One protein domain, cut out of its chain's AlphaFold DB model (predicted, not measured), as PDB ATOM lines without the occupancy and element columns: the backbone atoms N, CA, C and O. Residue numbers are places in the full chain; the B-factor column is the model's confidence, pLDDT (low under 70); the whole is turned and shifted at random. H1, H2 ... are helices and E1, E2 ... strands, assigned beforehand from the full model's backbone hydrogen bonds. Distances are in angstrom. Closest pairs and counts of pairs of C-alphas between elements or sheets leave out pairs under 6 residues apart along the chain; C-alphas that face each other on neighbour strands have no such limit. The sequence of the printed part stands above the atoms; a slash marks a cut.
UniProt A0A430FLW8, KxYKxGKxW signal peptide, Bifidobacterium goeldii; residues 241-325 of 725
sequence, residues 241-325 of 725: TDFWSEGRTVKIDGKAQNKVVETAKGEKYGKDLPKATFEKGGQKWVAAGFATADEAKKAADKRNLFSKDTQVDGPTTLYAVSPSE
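This is residues 241 to 325 of the 725 residues of the protein "KxYKxGKxW signal peptide" of Bifidobacterium goeldii (UniProt A0A430FLW8). Little regular structure: a small antiparallel sheet, ordered E1, E3, E4, makes one end, the antiparallel pair E5 and E6 sits in the middle, and E2 reaches the other end. The printed part has 85 residues, 32 in named elements, mostly strand: E1 to E5, H1, E6. It is compact, radius of gyration of the C-alphas 12.9 A, spans 41 by 27 by 19 A.

Start at E3, residues 276 to 280: E1, residues 249 to 252, is its neighbour, N 249 and O 279 at 2.8 A; E4, residues 283 to 286, makes a hairpin with it, N 278 and O 285 at 2.9 A. E5, residues 289 to 291, neighbours E6, residues 316 to 321, N 319 and O 291 at 2.8 A. E3 and E6 come closest at C-alphas 276 and 320, 6.1 A. H1, residues 293 to 296, too short for an O i to N i+4 pair, is closest to E6 at C-alphas 296 and 321, 6.4 A. E2, residues 259 to 264, pairs with no named strand.

Find C-alpha 249, where E1 begins, at (7.948, 45.954, -18.602); E6, 15.5 A long, ends at C-alpha 321, (7.112, 43.809, -6.219).

The C-alphas farthest apart, of Gly 266 and Gly 281, are 40.9 A apart. The printed part has no cut; links E2 to E3 and H1 to E6 are long; residue 324 has pLDDT under 70.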
ATOM      1  N   THR A 241      14.251  44.872 -13.748       94.38
ATOM      2  CA  THR A 241      14.089  43.460 -14.083       94.38
ATOM      3  C   THR A 241      12.701  43.001 -13.665       94.38
ATOM      4  O   THR A 241      12.298  43.171 -12.512       94.38
ATOM      5  N   ASP A 242      11.990  42.368 -14.594       90.25
ATOM      6  CA  ASP A 242      10.791  41.606 -14.272       90.25
ATOM      7  C   ASP A 242      11.193  40.360 -13.478       90.25
ATOM      8  O   ASP A 242      11.471  39.299 -14.035       90.25
ATOM      9  N   PHE A 243      11.282  40.520 -12.157       89.31
ATOM     10  CA  PHE A 243      11.788  39.508 -11.227       89.31
ATOM     11  C   PHE A 243      11.078  38.153 -11.367       89.31
ATOM     12  O   PHE A 243      11.684  37.108 -11.144       89.31
ATOM     13  N   TRP A 244       9.807  38.170 -11.773       86.88
ATOM     14  CA  TRP A 244       8.976  36.979 -11.944       86.88
ATOM     15  C   TRP A 244       8.970  36.427 -13.369       86.88
ATOM     16  O   TRP A 244       8.355  35.393 -13.607       86.88
ATOM     17  N   SER A 245       9.651  37.091 -14.312       86.81
ATOM     18  CA  SER A 245       9.635  36.740 -15.739       86.81
ATOM     19  C   SER A 245       8.208  36.659 -16.314       86.81
ATOM     20  O   SER A 245       7.901  35.831 -17.168       86.81
ATOM     21  N   GLU A 246       7.339  37.546 -15.821       86.88
ATOM     22  CA  GLU A 246       5.923  37.764 -16.154       86.88
ATOM     23  C   GLU A 246       5.637  38.179 -17.609       86.88
ATOM     24  O   GLU A 246       4.478  38.244 -18.045       86.88
ATOM     25  N   GLY A 247       6.681  38.584 -18.335       89.25
ATOM     26  CA  GLY A 247       6.565  39.324 -19.591       89.25
ATOM     27  C   GLY A 247       6.077  40.761 -19.374       89.25
ATOM     28  O   GLY A 247       5.340  41.290 -20.205       89.25
ATOM     29  N   ARG A 248       6.406  41.366 -18.227       89.75
ATOM     30  CA  ARG A 248       6.046  42.740 -17.867       89.75
ATOM     31  C   ARG A 248       7.228  43.671 -18.124       89.75
ATOM     32  O   ARG A 248       8.367  43.342 -17.810       89.75
ATOM     33  N   THR A 249       6.954  44.878 -18.591       93.38
ATOM     34  CA  THR A 249       7.948  45.954 -18.602       93.38
ATOM     35  C   THR A 249       7.908  46.661 -17.256       93.38
ATOM     36  O   THR A 249       6.893  47.268 -16.913       93.38
ATOM     37  N   VAL A 250       8.993  46.600 -16.482       93.81
ATOM     38  CA  VAL A 250       9.129  47.409 -15.262       93.81
ATOM     39  C   VAL A 250       9.742  48.750 -15.639       93.81
ATOM     40  O   VAL A 250      10.804  48.811 -16.258       93.81
ATOM     41  N   LYS A 251       9.077  49.835 -15.257       93.56
ATOM     42  CA  LYS A 251       9.598  51.193 -15.407       93.56
ATOM     43  C   LYS A 251       9.874  51.791 -14.040       93.56
ATOM     44  O   LYS A 251       8.989  51.782 -13.188       93.56
ATOM     45  N   ILE A 252      11.075  52.329 -13.865       94.31
ATOM     46  CA  ILE A 252      11.506  53.074 -12.682       94.31
ATOM     47  C   ILE A 252      11.510  54.555 -13.060       94.31
ATOM     48  O   ILE A 252      12.155  54.939 -14.035       94.31
ATOM     49  N   ASP A 253      10.716  55.367 -12.361       90.25
ATOM     50  CA  ASP A 253      10.432  56.771 -12.707       90.25
ATOM     51  C   ASP A 253      10.058  56.955 -14.189       90.25
ATOM     52  O   ASP A 253      10.532  57.851 -14.886       90.25
ATOM     53  N   GLY A 254       9.227  56.043 -14.703       88.62
ATOM     54  CA  GLY A 254       8.744  56.071 -16.085       88.62
ATOM     55  C   GLY A 254       9.737  55.573 -17.140       88.62
ATOM     56  O   GLY A 254       9.359  55.465 -18.306       88.62
ATOM     57  N   LYS A 255      10.966  55.197 -16.764       91.94
ATOM     58  CA  LYS A 255      11.987  54.691 -17.694       91.94
ATOM     59  C   LYS A 255      12.191  53.187 -17.525       91.94
ATOM     60  O   LYS A 255      12.300  52.689 -16.409       91.94
ATOM     61  N   ALA A 256      12.276  52.453 -18.632       93.38
ATOM     62  CA  ALA A 256      12.527  51.009 -18.634       93.38
ATOM     63  C   ALA A 256      14.024  50.700 -18.446       93.38
ATOM     64  O   ALA A 256      14.629  49.994 -19.246       93.38
ATOM     65  N   GLN A 257      14.629  51.243 -17.394       94.88
ATOM     66  CA  GLN A 257      16.049  51.096 -17.079       94.88
ATOM     67  C   GLN A 257      16.253  51.049 -15.566       94.88
ATOM     68  O   GLN A 257      15.426  51.567 -14.813       94.88
ATOM     69  N   ASN A 258      17.354  50.445 -15.123       95.00
ATOM     70  CA  ASN A 258      17.739  50.508 -13.717       95.00
ATOM     71  C   ASN A 258      17.937  51.971 -13.301       95.00
ATOM     72  O   ASN A 258      18.563  52.744 -14.029       95.00
ATOM     73  N   LYS A 259      17.456  52.335 -12.110       94.44
ATOM     74  CA  LYS A 259      17.858  53.579 -11.451       94.44
ATOM     75  C   LYS A 259      18.871  53.226 -10.377       94.44
ATOM     76  O   LYS A 259      18.543  52.525  -9.425       94.44
ATOM     77  N   VAL A 260      20.097  53.698 -10.544       92.31
ATOM     78  CA  VAL A 260      21.140  53.569  -9.528       92.31
ATOM     79  C   VAL A 260      21.168  54.874  -8.753       92.31
ATOM     80  O   VAL A 260      21.279  55.944  -9.347       92.31
ATOM     81  N   VAL A 261      21.000  54.788  -7.438       91.06
ATOM     82  CA  VAL A 261      21.111  55.934  -6.541       91.06
ATOM     83  C   VAL A 261      22.280  55.686  -5.615       91.06
ATOM     84  O   VAL A 261      22.278  54.730  -4.844       91.06
ATOM     85  N   GLU A 262      23.266  56.561  -5.692       90.50
ATOM     86  CA  GLU A 262      24.341  56.607  -4.718       90.50
ATOM     87  C   GLU A 262      23.848  57.254  -3.418       90.50
ATOM     88  O   GLU A 262      23.063  58.204  -3.446       90.50
ATOM     89  N   THR A 263      24.255  56.725  -2.271       90.88
ATOM     90  CA  THR A 263      23.863  57.185  -0.933       90.88
ATOM     91  C   THR A 263      25.024  57.029   0.042       90.88
ATOM     92  O   THR A 263      25.915  56.224  -0.212       90.88
ATOM     93  N   ALA A 264      25.012  57.754   1.161       91.25
ATOM     94  CA  ALA A 264      26.002  57.576   2.220       91.25
ATOM     95  C   ALA A 264      25.944  56.145   2.785       91.25
ATOM     96  O   ALA A 264      24.863  55.603   3.041       91.25
ATOM     97  N   LYS A 265      27.109  55.519   2.948       93.38
ATOM     98  CA  LYS A 265      27.245  54.150   3.447       93.38
ATOM     99  C   LYS A 265      27.090  54.109   4.968       93.38
ATOM    100  O   LYS A 265      27.686  54.909   5.677       93.38
ATOM    101  N   GLY A 266      26.334  53.135   5.472       92.31
ATOM    102  CA  GLY A 266      26.079  52.955   6.907       92.31
ATOM    103  C   GLY A 266      25.037  53.918   7.480       92.31
ATOM    104  O   GLY A 266      24.690  53.825   8.655       92.31
ATOM    105  N   GLU A 267      24.497  54.812   6.653       92.12
ATOM    106  CA  GLU A 267      23.385  55.685   7.011       92.12
ATOM    107  C   GLU A 267      22.056  55.119   6.493       92.12
ATOM    108  O   GLU A 267      21.995  54.191   5.678       92.12
ATOM    109  N   LYS A 268      20.953  55.683   6.988       95.06
ATOM    110  CA  LYS A 268      19.627  55.453   6.408       95.06
ATOM    111  C   LYS A 268      19.614  55.949   4.964       95.06
ATOM    112  O   LYS A 268      20.176  57.004   4.689       95.06
ATOM    113  N   TYR A 269      18.910  55.249   4.070       94.00
ATOM    114  CA  TYR A 269      18.778  55.657   2.667       94.00
ATOM    115  C   TYR A 269      18.373  57.129   2.531       94.00
ATOM    116  O   TYR A 269      18.900  57.825   1.671       94.00
ATOM    117  N   GLY A 270      17.456  57.606   3.383       88.88
ATOM    118  CA  GLY A 270      17.139  59.023   3.601       88.88
ATOM    119  C   GLY A 270      16.487  59.758   2.424       88.88
ATOM    120  O   GLY A 270      15.841  60.780   2.631       88.88
ATOM    121  N   LYS A 271      16.620  59.228   1.207       88.12
ATOM    122  CA  LYS A 271      16.127  59.774  -0.055       88.12
ATOM    123  C   LYS A 271      14.737  59.231  -0.377       88.12
ATOM    124  O   LYS A 271      14.340  58.159   0.089       88.12
ATOM    125  N   ASP A 272      14.010  59.960  -1.218       89.94
ATOM    126  CA  ASP A 272      12.745  59.479  -1.760       89.94
ATOM    127  C   ASP A 272      12.977  58.271  -2.669       89.94
ATOM    128  O   ASP A 272      13.881  58.250  -3.512       89.94
ATOM    129  N   LEU A 273      12.147  57.245  -2.493       91.12
ATOM    130  CA  LEU A 273      12.190  56.071  -3.350       91.12
ATOM    131  C   LEU A 273      11.617  56.435  -4.728       91.12
ATOM    132  O   LEU A 273      10.598  57.130  -4.801       91.12
ATOM    133  N   PRO A 274      12.216  55.939  -5.824       92.38
ATOM    134  CA  PRO A 274      11.622  56.090  -7.142       92.38
ATOM    135  C   PRO A 274      10.269  55.380  -7.209       92.38
ATOM    136  O   PRO A 274       9.990  54.460  -6.443       92.38
ATOM    137  N   LYS A 275       9.427  55.756  -8.167       89.56
ATOM    138  CA  LYS A 275       8.175  55.040  -8.430       89.56
ATOM    139  C   LYS A 275       8.432  53.910  -9.419       89.56
ATOM    140  O   LYS A 275       8.972  54.142 -10.499       89.56
ATOM    141  N   ALA A 276       8.009  52.693  -9.079       92.31
ATOM    142  CA  ALA A 276       7.987  51.572 -10.015       92.31
ATOM    143  C   ALA A 276       6.576  51.319 -10.546       92.31
ATOM    144  O   ALA A 276       5.608  51.292  -9.785       92.31
ATOM    145  N   THR A 277       6.478  51.057 -11.846       90.25
ATOM    146  CA  THR A 277       5.246  50.587 -12.486       90.25
ATOM    147  C   THR A 277       5.516  49.358 -13.335       90.25
ATOM    148  O   THR A 277       6.550  49.303 -14.002       90.25
ATOM    149  N   PHE A 278       4.581  48.409 -13.362       89.88
ATOM    150  CA  PHE A 278       4.597  47.328 -14.346       89.88
ATOM    151  C   PHE A 278       3.670  47.678 -15.510       89.88
ATOM    152  O   PHE A 278       2.600  48.245 -15.300       89.88
ATOM    153  N   GLU A 279       4.067  47.318 -16.726       89.12
ATOM    154  CA  GLU A 279       3.263  47.470 -17.937       89.12
ATOM    155  C   GLU A 279       3.183  46.142 -18.695       89.12
ATOM    156  O   GLU A 279       4.193  45.457 -18.866       89.12
ATOM    157  N   LYS A 280       1.987  45.766 -19.159       88.38
ATOM    158  CA  LYS A 280       1.771  44.576 -19.998       88.38
ATOM    159  C   LYS A 280       0.537  44.776 -20.875       88.38
ATOM    160  O   LYS A 280      -0.535  45.077 -20.366       88.38
ATOM    161  N   GLY A 281       0.682  44.629 -22.194       83.69
ATOM    162  CA  GLY A 281      -0.449  44.711 -23.131       83.69
ATOM    163  C   GLY A 281      -1.226  46.039 -23.101       83.69
ATOM    164  O   GLY A 281      -2.435  46.031 -23.294       83.69
ATOM    165  N   GLY A 282      -0.559  47.164 -22.812       78.44
ATOM    166  CA  GLY A 282      -1.190  48.489 -22.700       78.44
ATOM    167  C   GLY A 282      -1.780  48.814 -21.322       78.44
ATOM    168  O   GLY A 282      -2.147  49.960 -21.083       78.44
ATOM    169  N   GLN A 283      -1.828  47.851 -20.398       77.62
ATOM    170  CA  GLN A 283      -2.220  48.080 -19.006       77.62
ATOM    171  C   GLN A 283      -0.999  48.456 -18.161       77.62
ATOM    172  O   GLN A 283       0.086  47.901 -18.363       77.62
ATOM    173  N   LYS A 284      -1.181  49.382 -17.214       83.69
ATOM    174  CA  LYS A 284      -0.149  49.899 -16.307       83.69
ATOM    175  C   LYS A 284      -0.653  49.836 -14.868       83.69
ATOM    176  O   LYS A 284      -1.829  50.074 -14.632       83.69
ATOM    177  N   TRP A 285       0.235  49.529 -13.929       82.50
ATOM    178  CA  TRP A 285      -0.079  49.433 -12.497       82.50
ATOM    179  C   TRP A 285       1.144  49.794 -11.654       82.50
ATOM    180  O   TRP A 285       2.286  49.555 -12.060       82.50
ATOM    181  N   VAL A 286       0.906  50.355 -10.469       86.12
ATOM    182  CA  VAL A 286       1.952  50.769  -9.523       86.12
ATOM    183  C   VAL A 286       2.426  49.577  -8.687       86.12
ATOM    184  O   VAL A 286       1.631  48.742  -8.259       86.12
ATOM    185  N   ALA A 287       3.737  49.469  -8.474       88.62
ATOM    186  CA  ALA A 287       4.309  48.444  -7.608       88.62
ATOM    187  C   ALA A 287       3.985  48.712  -6.131       88.62
ATOM    188  O   ALA A 287       3.913  49.862  -5.707       88.62
ATOM    189  N   ALA A 288       3.865  47.657  -5.320       86.88
ATOM    190  CA  ALA A 288       3.668  47.823  -3.876       86.88
ATOM    191  C   ALA A 288       4.894  48.422  -3.170       86.88
ATOM    192  O   ALA A 288       4.776  48.976  -2.082       86.88
ATOM    193  N   GLY A 289       6.065  48.316  -3.793       90.06
ATOM    194  CA  GLY A 289       7.316  48.873  -3.312       90.06
ATOM    195  C   GLY A 289       8.496  48.109  -3.889       90.06
ATOM    196  O   GLY A 289       8.384  47.441  -4.923       90.06
ATOM    197  N   PHE A 290       9.616  48.192  -3.184       94.19
ATOM    198  CA  PHE A 290      10.867  47.549  -3.550       94.19
ATOM    199  C   PHE A 290      11.308  46.585  -2.464       94.19
ATOM    200  O   PHE A 290      11.137  46.858  -1.279       94.19
ATOM    201  N   ALA A 291      11.883  45.460  -2.864       94.75
ATOM    202  CA  ALA A 291      12.364  44.449  -1.937       94.75
ATOM    203  C   ALA A 291      13.655  43.817  -2.462       94.75
ATOM    204  O   ALA A 291      13.885  43.778  -3.673       94.75
ATOM    205  N   THR A 292      14.492  43.298  -1.564       94.94
ATOM    206  CA  THR A 292      15.620  42.441  -1.956       94.94
ATOM    207  C   THR A 292      15.097  41.164  -2.614       94.94
ATOM    208  O   THR A 292      13.922  40.824  -2.475       94.94
ATOM    209  N   ALA A 293      15.956  40.420  -3.311       93.12
ATOM    210  CA  ALA A 293      15.548  39.172  -3.958       93.12
ATOM    211  C   ALA A 293      14.887  38.171  -2.986       93.12
ATOM    212  O   ALA A 293      13.944  37.477  -3.363       93.12
ATOM    213  N   ASP A 294      15.349  38.104  -1.737       92.00
ATOM    214  CA  ASP A 294      14.813  37.167  -0.745       92.00
ATOM    215  C   ASP A 294      13.459  37.617  -0.192       92.00
ATOM    216  O   ASP A 294      12.530  36.814  -0.098       92.00
ATOM    217  N   GLU A 295      13.297  38.911   0.088       92.62
ATOM    218  CA  GLU A 295      12.002  39.480   0.478       92.62
ATOM    219  C   GLU A 295      10.994  39.422  -0.676       92.62
ATOM    220  O   GLU A 295       9.817  39.115  -0.474       92.62
ATOM    221  N   ALA A 296      11.458  39.631  -1.910       89.44
ATOM    222  CA  ALA A 296      10.640  39.526  -3.103       89.44
ATOM    223  C   ALA A 296      10.093  38.108  -3.314       89.44
ATOM    224  O   ALA A 296       9.047  37.977  -3.928       89.44
ATOM    225  N   LYS A 297      10.714  37.046  -2.790       90.06
ATOM    226  CA  LYS A 297      10.178  35.678  -2.915       90.06
ATOM    227  C   LYS A 297       9.038  35.363  -1.941       90.06
ATOM    228  O   LYS A 297       8.316  34.393  -2.157       90.06
ATOM    229  N   LYS A 298       8.854  36.149  -0.873       88.88
ATOM    230  CA  LYS A 298       7.800  35.905   0.128       88.88
ATOM    231  C   LYS A 298       6.407  36.214  -0.434       88.88
ATOM    232  O   LYS A 298       6.259  36.924  -1.429       88.88
ATOM    233  N   ALA A 299       5.357  35.710   0.215       81.00
ATOM    234  CA  ALA A 299       3.979  36.085  -0.118       81.00
ATOM    235  C   ALA A 299       3.802  37.615  -0.037       81.00
ATOM    236  O   ALA A 299       4.435  38.256   0.802       81.00
ATOM    237  N   ALA A 300       3.017  38.206  -0.946       78.56
ATOM    238  CA  ALA A 300       2.922  39.664  -1.112       78.56
ATOM    239  C   ALA A 300       2.526  40.401   0.184       78.56
ATOM    240  O   ALA A 300       3.024  41.486   0.454       78.56
ATOM    241  N   ASP A 301       1.700  39.770   1.013       78.44
ATOM    242  CA  ASP A 301       1.220  40.231   2.319       78.44
ATOM    243  C   ASP A 301       2.246  40.098   3.465       78.44
ATOM    244  O   ASP A 301       2.015  40.619   4.553       78.44
ATOM    245  N   LYS A 302       3.378  39.413   3.244       81.31
ATOM    246  CA  LYS A 302       4.387  39.087   4.275       81.31
ATOM    247  C   LYS A 302       5.781  39.669   4.008       81.31
ATOM    248  O   LYS A 302       6.745  39.242   4.644       81.31
ATOM    249  N   ARG A 303       5.926  40.577   3.037       86.31
ATOM    250  CA  ARG A 303       7.228  41.155   2.649       86.31
ATOM    251  C   ARG A 303       7.603  42.333   3.536       86.31
ATOM    252  O   ARG A 303       6.757  43.181   3.806       86.31
ATOM    253  N   ASN A 304       8.886  42.446   3.869       88.50
ATOM    254  CA  ASN A 304       9.445  43.697   4.373       88.50
ATOM    255  C   ASN A 304       9.934  44.536   3.187       88.50
ATOM    256  O   ASN A 304      10.872  44.150   2.488       88.50
ATOM    257  N   LEU A 305       9.275  45.667   2.939       91.56
ATOM    258  CA  LEU A 305       9.626  46.570   1.845       91.56
ATOM    259  C   LEU A 305      10.763  47.512   2.257       91.56
ATOM    260  O   LEU A 305      10.824  47.978   3.393       91.56
ATOM    261  N   PHE A 306      11.651  47.803   1.308       94.31
ATOM    262  CA  PHE A 306      12.692  48.815   1.449       94.31
ATOM    263  C   PHE A 306      12.061  50.202   1.633       94.31
ATOM    264  O   PHE A 306      11.036  50.507   1.022       94.31
ATOM    265  N   SER A 307      12.672  51.048   2.460       93.81
ATOM    266  CA  SER A 307      12.167  52.387   2.778       93.81
ATOM    267  C   SER A 307      13.312  53.380   2.986       93.81
ATOM    268  O   SER A 307      14.472  52.987   3.092       93.81
ATOM    269  N   LYS A 308      12.990  54.673   3.109       93.75
ATOM    270  CA  LYS A 308      13.979  55.711   3.445       93.75
ATOM    271  C   LYS A 308      14.680  55.474   4.786       93.75
ATOM    272  O   LYS A 308      15.776  55.979   4.994       93.75
ATOM    273  N   ASP A 309      14.058  54.709   5.680       94.00
ATOM    274  CA  ASP A 309      14.600  54.374   6.995       94.00
ATOM    275  C   ASP A 309      15.483  53.122   6.985       94.00
ATOM    276  O   ASP A 309      16.083  52.789   8.007       94.00
ATOM    277  N   THR A 310      15.582  52.427   5.850       94.56
ATOM    278  CA  THR A 310      16.465  51.273   5.708       94.56
ATOM    279  C   THR A 310      17.919  51.740   5.691       94.56
ATOM    280  O   THR A 310      18.299  52.560   4.856       94.56
ATOM    281  N   GLN A 311      18.726  51.227   6.619       94.69
ATOM    282  CA  GLN A 311      20.174  51.437   6.634       94.69
ATOM    283  C   GLN A 311      20.819  50.726   5.440       94.69
ATOM    284  O   GLN A 311      20.447  49.594   5.122       94.69
ATOM    285  N   VAL A 312      21.758  51.393   4.767       94.00
ATOM    286  CA  VAL A 312      22.418  50.863   3.567       94.00
ATOM    287  C   VAL A 312      23.913  50.699   3.831       94.00
ATOM    288  O   VAL A 312      24.695  51.636   3.696       94.00
ATOM    289  N   ASP A 313      24.325  49.487   4.201       92.75
ATOM    290  CA  ASP A 313      25.723  49.184   4.552       92.75
ATOM    291  C   ASP A 313      26.596  48.797   3.343       92.75
ATOM    292  O   ASP A 313      27.826  48.728   3.443       92.75
ATOM    293  N   GLY A 314      25.981  48.543   2.185       92.56
ATOM    294  CA  GLY A 314      26.671  48.128   0.968       92.56
ATOM    295  C   GLY A 314      25.759  48.063  -0.263       92.56
ATOM    296  O   GLY A 314      24.563  48.364  -0.162       92.56
ATOM    297  N   PRO A 315      26.309  47.649  -1.425       93.88
ATOM    298  CA  PRO A 315      25.571  47.619  -2.681       93.88
ATOM    299  C   PRO A 315      24.303  46.776  -2.559       93.88
ATOM    300  O   PRO A 315      24.361  45.586  -2.248       93.88
ATOM    301  N   THR A 316      23.153  47.398  -2.801       95.31
ATOM    302  CA  THR A 316      21.842  46.777  -2.591       95.31
ATOM    303  C   THR A 316      21.041  46.808  -3.884       95.31
ATOM    304  O   THR A 316      20.729  47.878  -4.401       95.31
ATOM    305  N   THR A 317      20.663  45.636  -4.397       95.94
ATOM    306  CA  THR A 317      19.754  45.527  -5.545       95.94
ATOM    307  C   THR A 317      18.343  45.238  -5.065       95.94
ATOM    308  O   THR A 317      18.099  44.271  -4.339       95.94
ATOM    309  N   LEU A 318      17.410  46.072  -5.504       97.25
ATOM    310  CA  LEU A 318      16.006  45.988  -5.157       97.25
ATOM    311  C   LEU A 318      15.155  45.757  -6.398       97.25
ATOM    312  O   LEU A 318      15.375  46.365  -7.444       97.25
ATOM    313  N   TYR A 319      14.135  44.924  -6.253       95.19
ATOM    314  CA  TYR A 319      13.190  44.589  -7.306       95.19
ATOM    315  C   TYR A 319      11.818  45.151  -6.967       95.19
ATOM    316  O   TYR A 319      11.375  45.076  -5.817       95.19
ATOM    317  N   ALA A 320      11.140  45.702  -7.973       93.25
ATOM    318  CA  ALA A 320       9.747  46.095  -7.841       93.25
ATOM    319  C   ALA A 320       8.885  44.854  -7.575       93.25
ATOM    320  O   ALA A 320       9.007  43.839  -8.267       93.25
ATOM    321  N   VAL A 321       7.989  44.930  -6.591       90.00
ATOM    322  CA  VAL A 321       7.112  43.809  -6.219       90.00
ATOM    323  C   VAL A 321       5.646  44.088  -6.545       90.00
ATOM    324  O   VAL A 321       5.172  45.222  -6.460       90.00
ATOM    325  N   SER A 322       4.924  43.044  -6.951       82.44
ATOM    326  CA  SER A 322       3.515  43.148  -7.342       82.44
ATOM    327  C   SER A 322       2.606  43.480  -6.156       82.44
ATOM    328  O   SER A 322       2.797  42.903  -5.084       82.44
ATOM    329  N   PRO A 323       1.607  44.361  -6.341       74.25
ATOM    330  CA  PRO A 323       0.568  44.590  -5.343       74.25
ATOM    331  C   PRO A 323      -0.448  43.440  -5.301       74.25
ATOM    332  O   PRO A 323      -0.622  42.725  -6.287       74.25
ATOM    333  N   SER A 324      -1.133  43.272  -4.165       69.25
ATOM    334  CA  SER A 324      -2.223  42.297  -4.004       69.25
ATOM    335  C   SER A 324      -3.578  42.803  -4.527       69.25
ATOM    336  O   SER A 324      -4.365  42.000  -5.011       69.25
ATOM    337  N   GLU A 325      -3.847  44.111  -4.460       80.12
ATOM    338  CA  GLU A 325      -5.054  44.785  -4.981       80.12
ATOM    339  C   GLU A 325      -4.767  46.298  -5.093       80.12
ATOM    340  O   GLU A 325      -3.933  46.803  -4.338       80.12
TER     341      GLU A 325